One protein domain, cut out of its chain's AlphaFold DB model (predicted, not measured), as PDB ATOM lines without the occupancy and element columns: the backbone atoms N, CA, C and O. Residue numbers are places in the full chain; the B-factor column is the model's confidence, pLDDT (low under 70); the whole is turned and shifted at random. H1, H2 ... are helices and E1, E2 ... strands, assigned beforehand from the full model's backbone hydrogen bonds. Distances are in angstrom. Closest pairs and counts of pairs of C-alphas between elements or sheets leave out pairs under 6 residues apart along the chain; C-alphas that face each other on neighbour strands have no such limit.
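AT A GLANCE: This is residues 40 to 149 of the 157 residues of the protein "SMI1_KNR4 domain-containing protein" of Pedobacter sp (UniProt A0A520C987). One strongly twisted antiparallel sheet of six strands is curled like part of a barrel, and short helices lie round it: H3 crosses over E3, H5 sits by the first end of E5 and the last end of E6, and H4 grazes the sheet. H1 and H2 form a helical hairpin at one side, where H2 grazes the sheet and packs on H5, while H1 is the element farthest from the middle. The 110 printed residues hold five named helices and six named strands, in the order H1 H2 E1 E2 H3 H4 E3 E4 E5 E6 H5, and the class is mixed. The sheet's order is E1 E2 E3 E4 E5 E6; the whole is compact and rounded, with a radius of gyration of the C-alphas of 12.7 A and spans of 35 by 32 by 24 A.

HOW THE PARTS SIT: The strands E3, residues 102 to 107, E4, 112 to 117, E5, 123 to 127, and E6, 137 to 140, form a meander, each the antiparallel neighbour of the one before. N 105 and O 114 are 2.9 A apart, N 113 and O 126 2.8 A, and N 125 and O 137 2.9 A, each within hydrogen-bond range. E2, residues 77 to 80, is the antiparallel neighbour of E3, with N 79 and O 107 2.8 A apart. It forms a hairpin with the edge strand E1, residues 67 to 70, where N 80 and O 67 are 2.8 A apart. H3, residues 86 to 92, is on the sheet over E3, and the closest C-alphas, of Asn 90 and Ala 104, are 6.1 A apart. It runs across the strands, at 75 degrees to E3 on the local plane. H4, residues 95 to 98, only grazes the sheet. H5, residues 143 to 149, is on the sheet but over none of its strands, at a height over the sheet of 7.1 A. H2, residues 55 to 64, touches H5 at a steep tilt of 54 degrees, its Tyr 57 closest to Phe 143, C-alphas 6.2 A apart. H1, residues 40 to 48, touches H2 in a hairpin, a shallow tilt of 14 degrees, opposite ways; the closest C-alphas, of Ile 42 and Ala 62, are 5.7 A apart. In H1, H2, H3 and H5 every O i to N i+4 pair is within hydrogen-bond range, and H4 is too short for such a pair.

IN THESE COORDINATES: E4 is 15.1 A from first to last C-alpha, E3 and H2 13.9 A each, E5 13.5 A and H1 11.9 A. H1 begins at C-alpha 40 (165.841, 188.169, 231.212), E3 at C-alpha 102 (184.483, 172.655, 224.476), and H5 ends at C-alpha 149 (184.757, 170.149, 245.507).

THE WHOLE: The C-alphas farthest apart, of Glu 40 and Glu 134, are 37.0 A apart. The printed part has no cut, and no link is long. The mean pLDDT of the printed part is 95.7, and no printed residue is under 70.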
ATOM      1  N   GLU A  40     165.661 188.244 232.662       94.88
ATOM      2  CA  GLU A  40     165.841 188.169 231.212       94.88
ATOM      3  C   GLU A  40     167.231 187.653 230.840       94.88
ATOM      4  O   GLU A  40     167.343 186.760 230.010       94.88
ATOM      5  N   GLU A  41     168.283 188.127 231.507       94.19
ATOM      6  CA  GLU A  41     169.638 187.603 231.311       94.19
ATOM      7  C   GLU A  41     169.729 186.113 231.653       94.19
ATOM      8  O   GLU A  41     170.308 185.345 230.890       94.19
ATOM      9  N   ILE A  42     169.100 185.674 232.750       94.81
ATOM     10  CA  ILE A  42     169.032 184.247 233.093       94.81
ATOM     11  C   ILE A  42     168.249 183.453 232.041       94.81
ATOM     12  O   ILE A  42     168.644 182.343 231.681       94.81
ATOM     13  N   ARG A  43     167.138 183.998 231.536       95.69
ATOM     14  CA  ARG A  43     166.345 183.360 230.479       95.69
ATOM     15  C   ARG A  43     167.163 183.200 229.198       95.69
ATOM     16  O   ARG A  43     167.167 182.111 228.633       95.69
ATOM     17  N   ASN A  44     167.862 184.250 228.778       95.88
ATOM     18  CA  ASN A  44     168.704 184.236 227.584       95.88
ATOM     19  C   ASN A  44     169.850 183.241 227.746       95.88
ATOM     20  O   ASN A  44     169.988 182.345 226.923       95.88
ATOM     21  N   PHE A  45     170.553 183.274 228.879       95.62
ATOM     22  CA  PHE A  45     171.581 182.288 229.208       95.62
ATOM     23  C   PHE A  45     171.085 180.839 229.067       95.62
ATOM     24  O   PHE A  45     171.728 180.027 228.402       95.62
ATOM     25  N   LYS A  46     169.913 180.508 229.629       96.06
ATOM     26  CA  LYS A  46     169.329 179.158 229.511       96.06
ATOM     27  C   LYS A  46     168.960 178.789 228.070       96.06
ATOM     28  O   LYS A  46     169.054 177.621 227.692       96.06
ATOM     29  N   ASN A  47     168.508 179.758 227.278       96.81
ATOM     30  CA  ASN A  47     168.110 179.532 225.891       96.81
ATOM     31  C   ASN A  47     169.321 179.331 224.970       96.81
ATOM     32  O   ASN A  47     169.284 178.421 224.133       96.81
ATOM     33  N   ASP A  48     170.366 180.132 225.178       96.38
ATOM     34  CA  ASP A  48     171.528 180.272 224.295       96.38
ATOM     35  C   ASP A  48     172.640 179.256 224.593       96.38
ATOM     36  O   ASP A  48     173.451 178.956 223.717       96.38
ATOM     37  N   CYS A  49     172.664 178.685 225.803       95.81
ATOM     38  CA  CYS A  49     173.578 177.600 226.153       95.81
ATOM     39  C   CYS A  49     173.503 176.429 225.151       95.81
ATOM     40  O   CYS A  49     172.393 175.990 224.801       95.81
ATOM     41  N   PRO A  50     174.658 175.848 224.757       96.94
ATOM     42  CA  PRO A  50     174.691 174.579 224.039       96.94
ATOM     43  C   PRO A  50     173.837 173.516 224.734       96.94
ATOM     44  O   PRO A  50     173.906 173.349 225.953       96.94
ATOM     45  N   LYS A  51     173.042 172.770 223.960       96.69
ATOM     46  CA  LYS A  51     172.129 171.740 224.498       96.69
ATOM     47  C   LYS A  51     172.876 170.545 225.080       96.69
ATOM     48  O   LYS A  51     172.315 169.760 225.834       96.69
ATOM     49  N   GLU A  52     174.143 170.415 224.725       97.75
ATOM     50  CA  GLU A  52     175.065 169.425 225.235       97.75
ATOM     51  C   GLU A  52     175.565 169.754 226.648       97.75
ATOM     52  O   GLU A  52     176.118 168.871 227.301       97.75
ATOM     53  N   LEU A  53     175.426 170.981 227.149       98.06
ATOM     54  CA  LEU A  53     175.896 171.282 228.497       98.06
ATOM     55  C   LEU A  53     175.110 170.497 229.561       98.06
ATOM     56  O   LEU A  53     173.912 170.272 229.401       98.06
ATOM     57  N   PRO A  54     175.755 170.090 230.670       97.88
ATOM     58  CA  PRO A  54     175.043 169.495 231.791       97.88
ATOM     59  C   PRO A  54     174.006 170.464 232.365       97.88
ATOM     60  O   PRO A  54     174.347 171.594 232.723       97.88
ATOM     61  N   ASP A  55     172.775 169.993 232.576       97.00
ATOM     62  CA  ASP A  55     171.735 170.767 233.271       97.00
ATOM     63  C   ASP A  55     172.201 171.236 234.656       97.00
ATOM     64  O   ASP A  55     171.800 172.298 235.131       97.00
ATOM     65  N   THR A  56     173.085 170.468 235.302       96.44
ATOM     66  CA  THR A  56     173.682 170.841 236.588       96.44
ATOM     67  C   THR A  56     174.515 172.112 236.493       96.44
ATOM     68  O   THR A  56     174.475 172.905 237.424       96.44
ATOM     69  N   TYR A  57     175.214 172.354 235.383       97.38
ATOM     70  CA  TYR A  57     175.926 173.611 235.152       97.38
ATOM     71  C   TYR A  57     174.957 174.764 234.893       97.38
ATOM     72  O   TYR A  57     175.010 175.790 235.572       97.38
ATOM     73  N   VAL A  58     174.034 174.571 233.948       97.06
ATOM     74  CA  VAL A  58     173.098 175.620 233.523       97.06
ATOM     75  C   VAL A  58     172.218 176.079 234.690       97.06
ATOM     76  O   VAL A  58     172.043 177.276 234.912       97.06
ATOM     77  N   ASN A  59     171.691 175.153 235.491       94.94
ATOM     78  CA  ASN A  59     170.879 175.517 236.650       94.94
ATOM     79  C   ASN A  59     171.718 176.155 237.761       94.94
ATOM     80  O   ASN A  59     171.299 177.164 238.320       94.94
ATOM     81  N   PHE A  60     172.930 175.650 238.012       94.31
ATOM     82  CA  PHE A  60     173.809 176.212 239.036       94.31
ATOM     83  C   PHE A  60     174.154 177.680 238.763       94.31
ATOM     84  O   PHE A  60     174.040 178.508 239.666       94.31
ATOM     85  N   ILE A  61     174.529 178.025 237.527       94.12
ATOM     86  CA  ILE A  61     174.816 179.416 237.145       94.12
ATOM     87  C   ILE A  61     173.550 180.273 237.162       94.12
ATOM     88  O   ILE A  61     173.592 181.414 237.615       94.12
ATOM     89  N   ALA A  62     172.408 179.732 236.739       92.00
ATOM     90  CA  ALA A  62     171.150 180.468 236.782       92.00
ATOM     91  C   ALA A  62     170.703 180.837 238.208       92.00
ATOM     92  O   ALA A  62     170.075 181.876 238.394       92.00
ATOM     93  N   GLU A  63     171.010 179.991 239.191       90.19
ATOM     94  CA  GLU A  63     170.656 180.191 240.601       90.19
ATOM     95  C   GLU A  63     171.675 181.047 241.356       90.19
ATOM     96  O   GLU A  63     171.306 181.830 242.228       90.19
ATOM     97  N   ASN A  64     172.961 180.895 241.036       86.75
ATOM     98  CA  ASN A  64     174.042 181.529 241.788       86.75
ATOM     99  C   ASN A  64     174.614 182.771 241.103       86.75
ATOM    100  O   ASN A  64     175.371 183.507 241.731       86.75
ATOM    101  N   HIS A  65     174.233 183.026 239.849       82.50
ATOM    102  CA  HIS A  65     174.728 184.079 238.961       82.50
ATOM    103  C   HIS A  65     176.213 183.945 238.622       82.50
ATOM    104  O   HIS A  65     176.535 183.772 237.457       82.50
ATOM    105  N   SER A  66     177.093 183.997 239.621       83.44
ATOM    106  CA  SER A  66     178.538 183.769 239.542       83.44
ATOM    107  C   SER A  66     179.036 183.238 240.879       83.44
ATOM    108  O   SER A  66     178.511 183.588 241.937       83.44
ATOM    109  N   VAL A  67     180.080 182.415 240.844       90.25
ATOM    110  CA  VAL A  67     180.705 181.866 242.049       90.25
ATOM    111  C   VAL A  67     182.213 181.861 241.865       90.25
ATOM    112  O   VAL A  67     182.711 181.391 240.848       90.25
ATOM    113  N   GLU A  68     182.929 182.337 242.874       92.69
ATOM    114  CA  GLU A  68     184.381 182.229 242.962       92.69
ATOM    115  C   GLU A  68     184.802 181.771 244.358       92.69
ATOM    116  O   GLU A  68     184.044 181.906 245.327       92.69
ATOM    117  N   GLY A  69     186.009 181.223 244.460       91.75
ATOM    118  CA  GLY A  69     186.594 180.828 245.732       91.75
ATOM    119  C   GLY A  69     187.724 179.821 245.594       91.75
ATOM    120  O   GLY A  69     188.186 179.505 244.498       91.75
ATOM    121  N   ASP A  70     188.149 179.297 246.738       93.56
ATOM    122  CA  ASP A  70     189.237 178.331 246.811       93.56
ATOM    123  C   ASP A  70     188.757 176.906 246.499       93.56
ATOM    124  O   ASP A  70     187.641 176.500 246.841       93.56
ATOM    125  N   LEU A  71     189.646 176.115 245.903       91.00
ATOM    126  CA  LEU A  71     189.501 174.670 245.758       91.00
ATOM    127  C   LEU A  71     190.475 173.952 246.699       91.00
ATOM    128  O   LEU A  71     191.637 174.337 246.813       91.00
ATOM    129  N   PRO A  72     190.073 172.830 247.317       91.31
ATOM    130  CA  PRO A  72     190.963 172.038 248.167       91.31
ATOM    131  C   PRO A  72     191.985 171.203 247.369       91.31
ATOM    132  O   PRO A  72     192.690 170.367 247.934       91.31
ATOM    133  N   CYS A  73     192.031 171.363 246.049       90.06
ATOM    134  CA  CYS A  73     192.905 170.653 245.127       90.06
ATOM    135  C   CYS A  73     193.255 171.567 243.952       90.06
ATOM    136  O   CYS A  73     192.490 172.487 243.665       90.06
ATOM    137  N   ASN A  74     194.359 171.276 243.257       87.88
ATOM    138  CA  ASN A  74     194.750 171.938 242.007       87.88
ATOM    139  C   ASN A  74     193.520 172.116 241.083       87.88
ATOM    140  O   ASN A  74     192.800 171.127 240.895       87.88
ATOM    141  N   PRO A  75     193.226 173.325 240.557       92.81
ATOM    142  CA  PRO A  75     194.022 174.571 240.560       92.81
ATOM    143  C   PRO A  75     194.010 175.441 241.825       92.81
ATOM    144  O   PRO A  75     194.559 176.536 241.829       92.81
ATOM    145  N   PHE A  76     193.404 174.986 242.918       94.12
ATOM    146  CA  PHE A  76     193.280 175.695 244.200       94.12
ATOM    147  C   PHE A  76     192.423 176.963 244.197       94.12
ATOM    148  O   PHE A  76     192.070 177.433 245.273       94.12
ATOM    149  N   TYR A  77     192.003 177.461 243.037       95.19
ATOM    150  CA  TYR A  77     191.074 178.577 242.919       95.19
ATOM    151  C   TYR A  77     190.179 178.416 241.690       95.19
ATOM    152  O   TYR A  77     190.560 177.796 240.695       95.19
ATOM    153  N   PHE A  78     188.973 178.966 241.760       95.12
ATOM    154  CA  PHE A  78     188.061 179.032 240.631       95.12
ATOM    155  C   PHE A  78     187.262 180.328 240.629       95.12
ATOM    156  O   PHE A  78     186.943 180.888 241.677       95.12
ATOM    157  N   ARG A  79     186.858 180.731 239.429       95.19
ATOM    158  CA  ARG A  79     185.885 181.780 239.165       95.19
ATOM    159  C   ARG A  79     185.012 181.353 237.995       95.19
ATOM    160  O   ARG A  79     185.482 181.284 236.865       95.19
ATOM    161  N   LEU A  80     183.747 181.045 238.260       96.06
ATOM    162  CA  LEU A  80     182.748 180.801 237.222       96.06
ATOM    163  C   LEU A  80     182.188 182.130 236.724       96.06
ATOM    164  O   LEU A  80     181.823 182.984 237.529       96.06
ATOM    165  N   TRP A  81     182.102 182.291 235.406       96.25
ATOM    166  CA  TRP A  81     181.605 183.525 234.801       96.25
ATOM    167  C   TRP A  81     180.101 183.699 234.994       96.25
ATOM    168  O   TRP A  81     179.364 182.721 235.154       96.25
ATOM    169  N   LYS A  82     179.639 184.953 234.949       94.12
ATOM    170  CA  LYS A  82     178.216 185.244 235.109       94.12
ATOM    171  C   LYS A  82     177.388 184.720 233.946       94.12
ATOM    172  O   LYS A  82     177.845 184.697 232.805       94.12
ATOM    173  N   ALA A  83     176.120 184.419 234.219       94.00
ATOM    174  CA  ALA A  83     175.142 184.037 233.200       94.00
ATOM    175  C   ALA A  83     175.065 185.033 232.021       94.00
ATOM    176  O   ALA A  83     174.928 184.618 230.874       94.00
ATOM    177  N   ASN A  84     175.178 186.339 232.289       93.75
ATOM    178  CA  ASN A  84     175.139 187.388 231.264       93.75
ATOM    179  C   ASN A  84     176.492 187.662 230.581       93.75
ATOM    180  O   ASN A  84     176.535 188.425 229.623       93.75
ATOM    181  N   GLU A  85     177.579 187.051 231.051       95.00
ATOM    182  CA  GLU A  85     178.937 187.252 230.527       95.00
ATOM    183  C   GLU A  85     179.426 186.017 229.761       95.00
ATOM    184  O   GLU A  85     180.081 186.144 228.735       95.00
ATOM    185  N   VAL A  86     179.078 184.808 230.214       96.62
ATOM    186  CA  VAL A  86     179.651 183.545 229.720       96.62
ATOM    187  C   VAL A  86     179.501 183.340 228.211       96.62
ATOM    188  O   VAL A  86     180.450 182.896 227.563       96.62
ATOM    189  N   MET A  87     178.351 183.687 227.625       96.75
ATOM    190  CA  MET A  87     178.153 183.567 226.176       96.75
ATOM    191  C   MET A  87     179.034 184.559 225.411       96.75
ATOM    192  O   MET A  87     179.657 184.172 224.426       96.75
ATOM    193  N   GLY A  88     179.121 185.802 225.895       97.75
ATOM    194  CA  GLY A  88     179.998 186.833 225.334       97.75
ATOM    195  C   GLY A  88     181.463 186.424 225.424       97.75
ATOM    196  O   GLY A  88     182.145 186.401 224.411       97.75
ATOM    197  N   ASN A  89     181.906 185.946 226.588       97.75
ATOM    198  CA  ASN A  89     183.277 185.482 226.792       97.75
ATOM    199  C   ASN A  89     183.651 184.336 225.838       97.75
ATOM    200  O   ASN A  89     184.754 184.325 225.304       97.75
ATOM    201  N   ASN A  90     182.753 183.375 225.578       98.56
ATOM    202  CA  ASN A  90     183.038 182.298 224.617       98.56
ATOM    203  C   ASN A  90     183.202 182.813 223.175       98.56
ATOM    204  O   ASN A  90     183.937 182.200 222.401       98.56
ATOM    205  N   VAL A  91     182.523 183.908 222.816       98.25
ATOM    206  CA  VAL A  91     182.683 184.582 221.519       98.25
ATOM    207  C   VAL A  91     183.977 185.396 221.496       98.25
ATOM    208  O   VAL A  91     184.766 185.235 220.574       98.25
ATOM    209  N   ASP A  92     184.216 186.213 222.520       98.12
ATOM    210  CA  ASP A  92     185.362 187.124 222.605       98.12
ATOM    211  C   ASP A  92     186.702 186.378 222.661       98.12
ATOM    212  O   ASP A  92     187.695 186.837 222.100       98.12
ATOM    213  N   TYR A  93     186.732 185.217 223.320       97.69
ATOM    214  CA  TYR A  93     187.899 184.335 223.356       97.69
ATOM    215  C   TYR A  93     187.968 183.362 222.172       97.69
ATOM    216  O   TYR A  93     188.876 182.537 222.140       97.69
ATOM    217  N   GLU A  94     187.026 183.420 221.223       98.00
ATOM    218  CA  GLU A  94     187.002 182.556 220.032       98.00
ATOM    219  C   GLU A  94     187.051 181.050 220.387       98.00
ATOM    220  O   GLU A  94     187.604 180.228 219.656       98.00
ATOM    221  N   VAL A  95     186.449 180.656 221.520       98.25
ATOM    222  CA  VAL A  95     186.550 179.291 222.084       98.25
ATOM    223  C   VAL A  95     186.141 178.237 221.061       98.25
ATOM    224  O   VAL A  95     186.776 177.193 220.929       98.25
ATOM    225  N   LYS A  96     185.089 178.526 220.292       97.31
ATOM    226  CA  LYS A  96     184.578 177.623 219.261       97.31
ATOM    227  C   LYS A  96     185.553 177.430 218.095       97.31
ATOM    228  O   LYS A  96     185.501 176.379 217.460       97.31
ATOM    229  N   ASP A  97     186.404 178.406 217.805       97.75
ATOM    230  CA  ASP A  97     187.329 178.344 216.675       97.75
ATOM    231  C   ASP A  97     188.591 177.551 217.039       97.75
ATOM    232  O   ASP A  97     189.067 176.756 216.228       97.75
ATOM    233  N   TYR A  98     189.081 177.691 218.277       98.06
ATOM    234  CA  TYR A  98     190.259 176.962 218.763       98.06
ATOM    235  C   TYR A  98     189.935 175.563 219.302       98.06
ATOM    236  O   TYR A  98     190.616 174.593 218.972       98.06
ATOM    237  N   ILE A  99     188.883 175.435 220.114       97.94
ATOM    238  CA  ILE A  99     188.513 174.202 220.826       97.94
ATOM    239  C   ILE A  99     187.008 173.896 220.648       97.94
ATOM    240  O   ILE A  99     186.237 173.908 221.608       97.94
ATOM    241  N   PRO A 100     186.549 173.562 219.421       97.50
ATOM    242  CA  PRO A 100     185.127 173.504 219.034       97.50
ATOM    243  C   PRO A 100     184.261 172.501 219.809       97.50
ATOM    244  O   PRO A 100     183.032 172.551 219.748       97.50
ATOM    245  N   THR A 101     184.881 171.536 220.484       97.88
ATOM    246  CA  THR A 101     184.212 170.509 221.295       97.88
ATOM    247  C   THR A 101     184.063 170.918 222.759       97.88
ATOM    248  O   THR A 101     183.555 170.124 223.553       97.88
ATOM    249  N   TYR A 102     184.466 172.137 223.117       98.56
ATOM    250  CA  TYR A 102     184.483 172.655 224.476       98.56
ATOM    251  C   TYR A 102     183.642 173.922 224.614       98.56
ATOM    252  O   TYR A 102     183.357 174.628 223.649       98.56
ATOM    253  N   PHE A 103     183.247 174.206 225.850       98.69
ATOM    254  CA  PHE A 103     182.589 175.445 226.236       98.69
ATOM    255  C   PHE A 103     183.244 175.979 227.506       98.69
ATOM    256  O   PHE A 103     183.310 175.264 228.511       98.69
ATOM    257  N   ALA A 104     183.746 177.209 227.465       98.50
ATOM    258  CA  ALA A 104     184.406 177.836 228.599       98.50
ATOM    259  C   ALA A 104     183.375 178.341 229.615       98.50
ATOM    260  O   ALA A 104     182.369 178.950 229.253       98.50
ATOM    261  N   ILE A 105     183.616 178.067 230.895       98.19
ATOM    262  CA  ILE A 105     182.660 178.331 231.981       98.19
ATOM    263  C   ILE A 105     183.209 179.265 233.062       98.19
ATOM    264  O   ILE A 105     182.479 179.642 233.981       98.19
ATOM    265  N   GLY A 106     184.494 179.599 232.992       97.62
ATOM    266  CA  GLY A 106     185.211 180.276 234.058       97.62
ATOM    267  C   GLY A 106     186.719 180.183 233.891       97.62
ATOM    268  O   GLY A 106     187.219 179.671 232.893       97.62
ATOM    269  N   ASP A 107     187.450 180.611 234.908       97.19
ATOM    270  CA  ASP A 107     188.908 180.551 234.963       97.19
ATOM    271  C   ASP A 107     189.413 180.286 236.384       97.19
ATOM    272  O   ASP A 107     188.650 180.280 237.351       97.19
ATOM    273  N   GLN A 108     190.708 180.016 236.510       95.44
ATOM    274  CA  GLN A 108     191.378 179.827 237.801       95.44
ATOM    275  C   GLN A 108     192.029 181.120 238.334       95.44
ATOM    276  O   GLN A 108     192.994 181.057 239.090       95.44
ATOM    277  N   GLY A 109     191.559 182.306 237.928       91.25
ATOM    278  CA  GLY A 109     192.147 183.593 238.330       91.25
ATOM    279  C   GLY A 109     193.519 183.882 237.705       91.25
ATOM    280  O   GLY A 109     194.210 184.808 238.126       91.25
ATOM    281  N   GLY A 110     193.918 183.091 236.706       89.75
ATOM    282  CA  GLY A 110     195.227 183.135 236.057       89.75
ATOM    283  C   GLY A 110     195.146 182.866 234.553       89.75
ATOM    284  O   GLY A 110     194.212 183.295 233.885       89.75
ATOM    285  N   GLY A 111     196.141 182.159 234.013       94.50
ATOM    286  CA  GLY A 111     196.303 181.947 232.567       94.50
ATOM    287  C   GLY A 111     195.516 180.780 231.959       94.50
ATOM    288  O   GLY A 111     195.714 180.494 230.779       94.50
ATOM    289  N   GLU A 112     194.647 180.107 232.717       97.38
ATOM    290  CA  GLU A 112     193.882 178.946 232.235       97.38
ATOM    291  C   GLU A 112     192.392 179.108 232.536       97.38
ATOM    292  O   GLU A 112     192.001 179.652 233.574       97.38
ATOM    293  N   MET A 113     191.575 178.601 231.619       97.94
ATOM    294  CA  MET A 113     190.124 178.615 231.699       97.94
ATOM    295  C   MET A 113     189.598 177.228 232.064       97.94
ATOM    296  O   MET A 113     190.119 176.211 231.602       97.94
ATOM    297  N   PHE A 114     188.530 177.189 232.851       98.44
ATOM    298  CA  PHE A 114     187.736 175.981 233.006       98.44
ATOM    299  C   PHE A 114     186.838 175.809 231.787       98.44
ATOM    300  O   PHE A 114     186.093 176.720 231.421       98.44
ATOM    301  N   VAL A 115     186.850 174.613 231.208       98.62
ATOM    302  CA  VAL A 115     185.983 174.237 230.092       98.62
ATOM    303  C   VAL A 115     185.205 172.964 230.402       98.62
ATOM    304  O   VAL A 115     185.708 172.063 231.072       98.62
ATOM    305  N   ILE A 116     183.987 172.864 229.875       98.75
ATOM    306  CA  ILE A 116     183.232 171.611 229.804       98.75
ATOM    307  C   ILE A 116     183.387 171.047 228.398       98.75
ATOM    308  O   ILE A 116     183.097 171.733 227.417       98.75
ATOM    309  N   ASN A 117     183.805 169.789 228.290       98.56
ATOM    310  CA  ASN A 117     183.778 169.087 227.012       98.56
ATOM    311  C   ASN A 117     182.331 168.686 226.679       98.56
ATOM    312  O   ASN A 117     181.646 168.004 227.444       98.56
ATOM    313  N   LEU A 118     181.852 169.106 225.512       98.19
ATOM    314  CA  LEU A 118     180.474 168.907 225.068       98.19
ATOM    315  C   LEU A 118     180.169 167.452 224.682       98.19
ATOM    316  O   LEU A 118     179.003 167.108 224.502       98.19
ATOM    317  N   LYS A 119     181.165 166.568 224.580       97.19
ATOM    318  CA  LYS A 119     180.970 165.136 224.305       97.19
ATOM    319  C   LYS A 119     180.924 164.320 225.593       97.19
ATOM    320  O   LYS A 119     179.914 163.667 225.844       97.19
ATOM    321  N   ASP A 120     181.976 164.370 226.407       97.56
ATOM    322  CA  ASP A 120     182.110 163.525 227.607       97.56
ATOM    323  C   ASP A 120     181.606 164.173 228.909       97.56
ATOM    324  O   ASP A 120     181.439 163.479 229.911       97.56
ATOM    325  N   LYS A 121     181.287 165.475 228.880       97.94
ATOM    326  CA  LYS A 121     180.759 166.268 230.006       97.94
ATOM    327  C   LYS A 121     181.723 166.449 231.185       97.94
ATOM    328  O   LYS A 121     181.293 166.911 232.249       97.94
ATOM    329  N   LYS A 122     183.005 166.126 231.017       98.56
ATOM    330  CA  LYS A 122     184.044 166.372 232.020       98.56
ATOM    331  C   LYS A 122     184.480 167.837 232.018       98.56
ATOM    332  O   LYS A 122     184.244 168.579 231.060       98.56
ATOM    333  N   VAL A 123     185.117 168.244 233.112       98.38
ATOM    334  CA  VAL A 123     185.677 169.585 233.300       98.38
ATOM    335  C   VAL A 123     187.193 169.527 233.164       98.38
ATOM    336  O   VAL A 123     187.857 168.763 233.874       98.38
ATOM    337  N   TYR A 124     187.729 170.376 232.294       98.38
ATOM    338  CA  TYR A 124     189.159 170.514 232.029       98.38
ATOM    339  C   TYR A 124     189.639 171.937 232.326       98.38
ATOM    340  O   TYR A 124     188.841 172.874 232.328       98.38
ATOM    341  N   LEU A 125     190.948 172.091 232.518       98.00
ATOM    342  CA  LEU A 125     191.657 173.359 232.358       98.00
ATOM    343  C   LEU A 125     192.341 173.395 230.995       98.00
ATOM    344  O   LEU A 125     192.968 172.412 230.600       98.00
ATOM    345  N   ILE A 126     192.234 174.524 230.300       98.25
ATOM    346  CA  ILE A 126     192.963 174.803 229.057       98.25
ATOM    347  C   ILE A 126     193.576 176.212 229.154       98.25
ATOM    348  O   ILE A 126     192.882 177.139 229.580       98.25
ATOM    349  N   PRO A 127     194.853 176.419 228.779       97.88
ATOM    350  CA  PRO A 127     195.452 177.752 228.739       97.88
ATOM    351  C   PRO A 127     194.698 178.699 227.800       97.88
ATOM    352  O   PRO A 127     194.328 178.297 226.703       97.88
ATOM    353  N   PHE A 128     194.549 179.979 228.155       97.31
ATOM    354  CA  PHE A 128     194.013 180.983 227.215       97.31
ATOM    355  C   PHE A 128     194.886 181.139 225.967       97.31
ATOM    356  O   PHE A 128     194.383 181.450 224.896       97.31
ATOM    357  N   VAL A 129     196.195 180.922 226.108       95.69
ATOM    358  CA  VAL A 129     197.160 180.933 225.009       95.69
ATOM    359  C   VAL A 129     198.164 179.807 225.275       95.69
ATOM    360  O   VAL A 129     198.814 179.837 226.323       95.69
ATOM    361  N   PRO A 130     198.305 178.810 224.382       93.62
ATOM    362  CA  PRO A 130     197.785 178.767 223.007       93.62
ATOM    363  C   PRO A 130     196.345 178.232 222.793       93.62
ATOM    364  O   PRO A 130     196.016 177.958 221.651       93.62
ATOM    365  N   MET A 131     195.484 178.093 223.813       97.31
ATOM    366  CA  MET A 131     194.123 177.511 223.689       97.31
ATOM    367  C   MET A 131     194.074 176.231 222.846       97.31
ATOM    368  O   MET A 131     193.402 176.148 221.824       97.31
ATOM    369  N   ASP A 132     194.812 175.222 223.297       96.19
ATOM    370  CA  ASP A 132     194.988 173.962 222.580       96.19
ATOM    371  C   ASP A 132     194.381 172.793 223.372       96.19
ATOM    372  O   ASP A 132     194.624 172.646 224.574       96.19
ATOM    373  N   GLU A 133     193.611 171.935 222.694       94.81
ATOM    374  CA  GLU A 133     193.043 170.710 223.265       94.81
ATOM    375  C   GLU A 133     194.134 169.734 223.744       94.81
ATOM    376  O   GLU A 133     193.916 168.994 224.711       94.81
ATOM    377  N   GLU A 134     195.317 169.729 223.122       96.38
ATOM    378  CA  GLU A 134     196.458 168.907 223.547       96.38
ATOM    379  C   GLU A 134     197.038 169.361 224.894       96.38
ATOM    380  O   GLU A 134     197.582 168.544 225.638       96.38
ATOM    381  N   ALA A 135     196.866 170.638 225.250       95.69
ATOM    382  CA  ALA A 135     197.321 171.208 226.517       95.69
ATOM    383  C   ALA A 135     196.310 171.030 227.664       95.69
ATOM    384  O   ALA A 135     196.528 171.548 228.762       95.69
ATOM    385  N   ARG A 136     195.196 170.322 227.434       96.06
ATOM    386  CA  ARG A 136     194.144 170.171 228.443       96.06
ATOM    387  C   ARG A 136     194.608 169.360 229.650       96.06
ATOM    388  O   ARG A 136     195.239 168.310 229.521       96.06
ATOM    389  N   ILE A 137     194.170 169.783 230.827       96.62
ATOM    390  CA  ILE A 137     194.332 169.040 232.077       96.62
ATOM    391  C   ILE A 137     192.946 168.632 232.557       96.62
ATOM    392  O   ILE A 137     192.080 169.481 232.749       96.62
ATOM    393  N   GLU A 138     192.709 167.334 232.738       96.81
ATOM    394  CA  GLU A 138     191.454 166.861 233.327       96.81
ATOM    395  C   GLU A 138     191.399 167.234 234.812       96.81
ATOM    396  O   GLU A 138     192.297 166.877 235.576       96.81
ATOM    397  N   CYS A 139     190.349 167.947 235.226       94.50
ATOM    398  CA  CYS A 139     190.190 168.388 236.612       94.50
ATOM    399  C   CYS A 139     189.087 167.623 237.336       94.50
ATOM    400  O   CYS A 139     189.275 167.192 238.475       94.50
ATOM    401  N   PHE A 140     187.928 167.457 236.692       97.12
ATOM    402  CA  PHE A 140     186.771 166.825 237.318       97.12
ATOM    403  C   PHE A 140     185.988 165.969 236.327       97.12
ATOM    404  O   PHE A 140     185.681 166.394 235.218       97.12
ATOM    405  N   GLU A 141     185.557 164.798 236.791       97.25
ATOM    406  CA  GLU A 141     184.768 163.833 236.010       97.25
ATOM    407  C   GLU A 141     183.370 164.342 235.616       97.25
ATOM    408  O   GLU A 141     182.680 163.733 234.808       97.25
ATOM    409  N   SER A 142     182.904 165.433 236.228       97.62
ATOM    410  CA  SER A 142     181.669 166.132 235.856       97.62
ATOM    411  C   SER A 142     181.578 167.478 236.570       97.62
ATOM    412  O   SER A 142     182.213 167.689 237.610       97.62
ATOM    413  N   PHE A 143     180.695 168.357 236.089       97.31
ATOM    414  CA  PHE A 143     180.372 169.596 236.801       97.31
ATOM    415  C   PHE A 143     179.791 169.340 238.208       97.31
ATOM    416  O   PHE A 143     180.080 170.073 239.149       97.31
ATOM    417  N   THR A 144     179.052 168.244 238.405       96.56
ATOM    418  CA  THR A 144     178.549 167.841 239.731       96.56
ATOM    419  C   THR A 144     179.685 167.538 240.710       96.56
ATOM    420  O   THR A 144     179.622 167.911 241.882       96.56
ATOM    421  N   VAL A 145     180.742 166.856 240.252       96.06
ATOM    422  CA  VAL A 145     181.939 166.620 241.074       96.06
ATOM    423  C   VAL A 145     182.652 167.941 241.355       96.06
ATOM    424  O   VAL A 145     183.085 168.155 242.487       96.06
ATOM    425  N   PHE A 146     182.716 168.837 240.369       95.88
ATOM    426  CA  PHE A 146     183.329 170.153 240.526       95.88
ATOM    427  C   PHE A 146     182.653 170.968 241.642       95.88
ATOM    428  O   PHE A 146     183.321 171.354 242.600       95.88
ATOM    429  N   ILE A 147     181.325 171.132 241.623       93.81
ATOM    430  CA  ILE A 147     180.622 171.893 242.673       93.81
ATOM    431  C   ILE A 147     180.707 171.221 244.052       93.81
ATOM    432  O   ILE A 147     180.835 171.908 245.065       93.81
ATOM    433  N   LYS A 148     180.754 169.881 244.121       93.12
ATOM    434  CA  LYS A 148     181.028 169.170 245.385       93.12
ATOM    435  C   LYS A 148     182.399 169.534 245.954       93.12
ATOM    436  O   LYS A 148     182.540 169.665 247.169       93.12
ATOM    437  N   LYS A 149     183.409 169.721 245.096       92.62
ATOM    438  CA  LYS A 149     184.757 170.149 245.507       92.62
ATOM    439  C   LYS A 149     184.802 171.603 245.974       92.62
ATOM    440  O   LYS A 149     185.582 171.890 246.874       92.62
TER     441      LYS A 149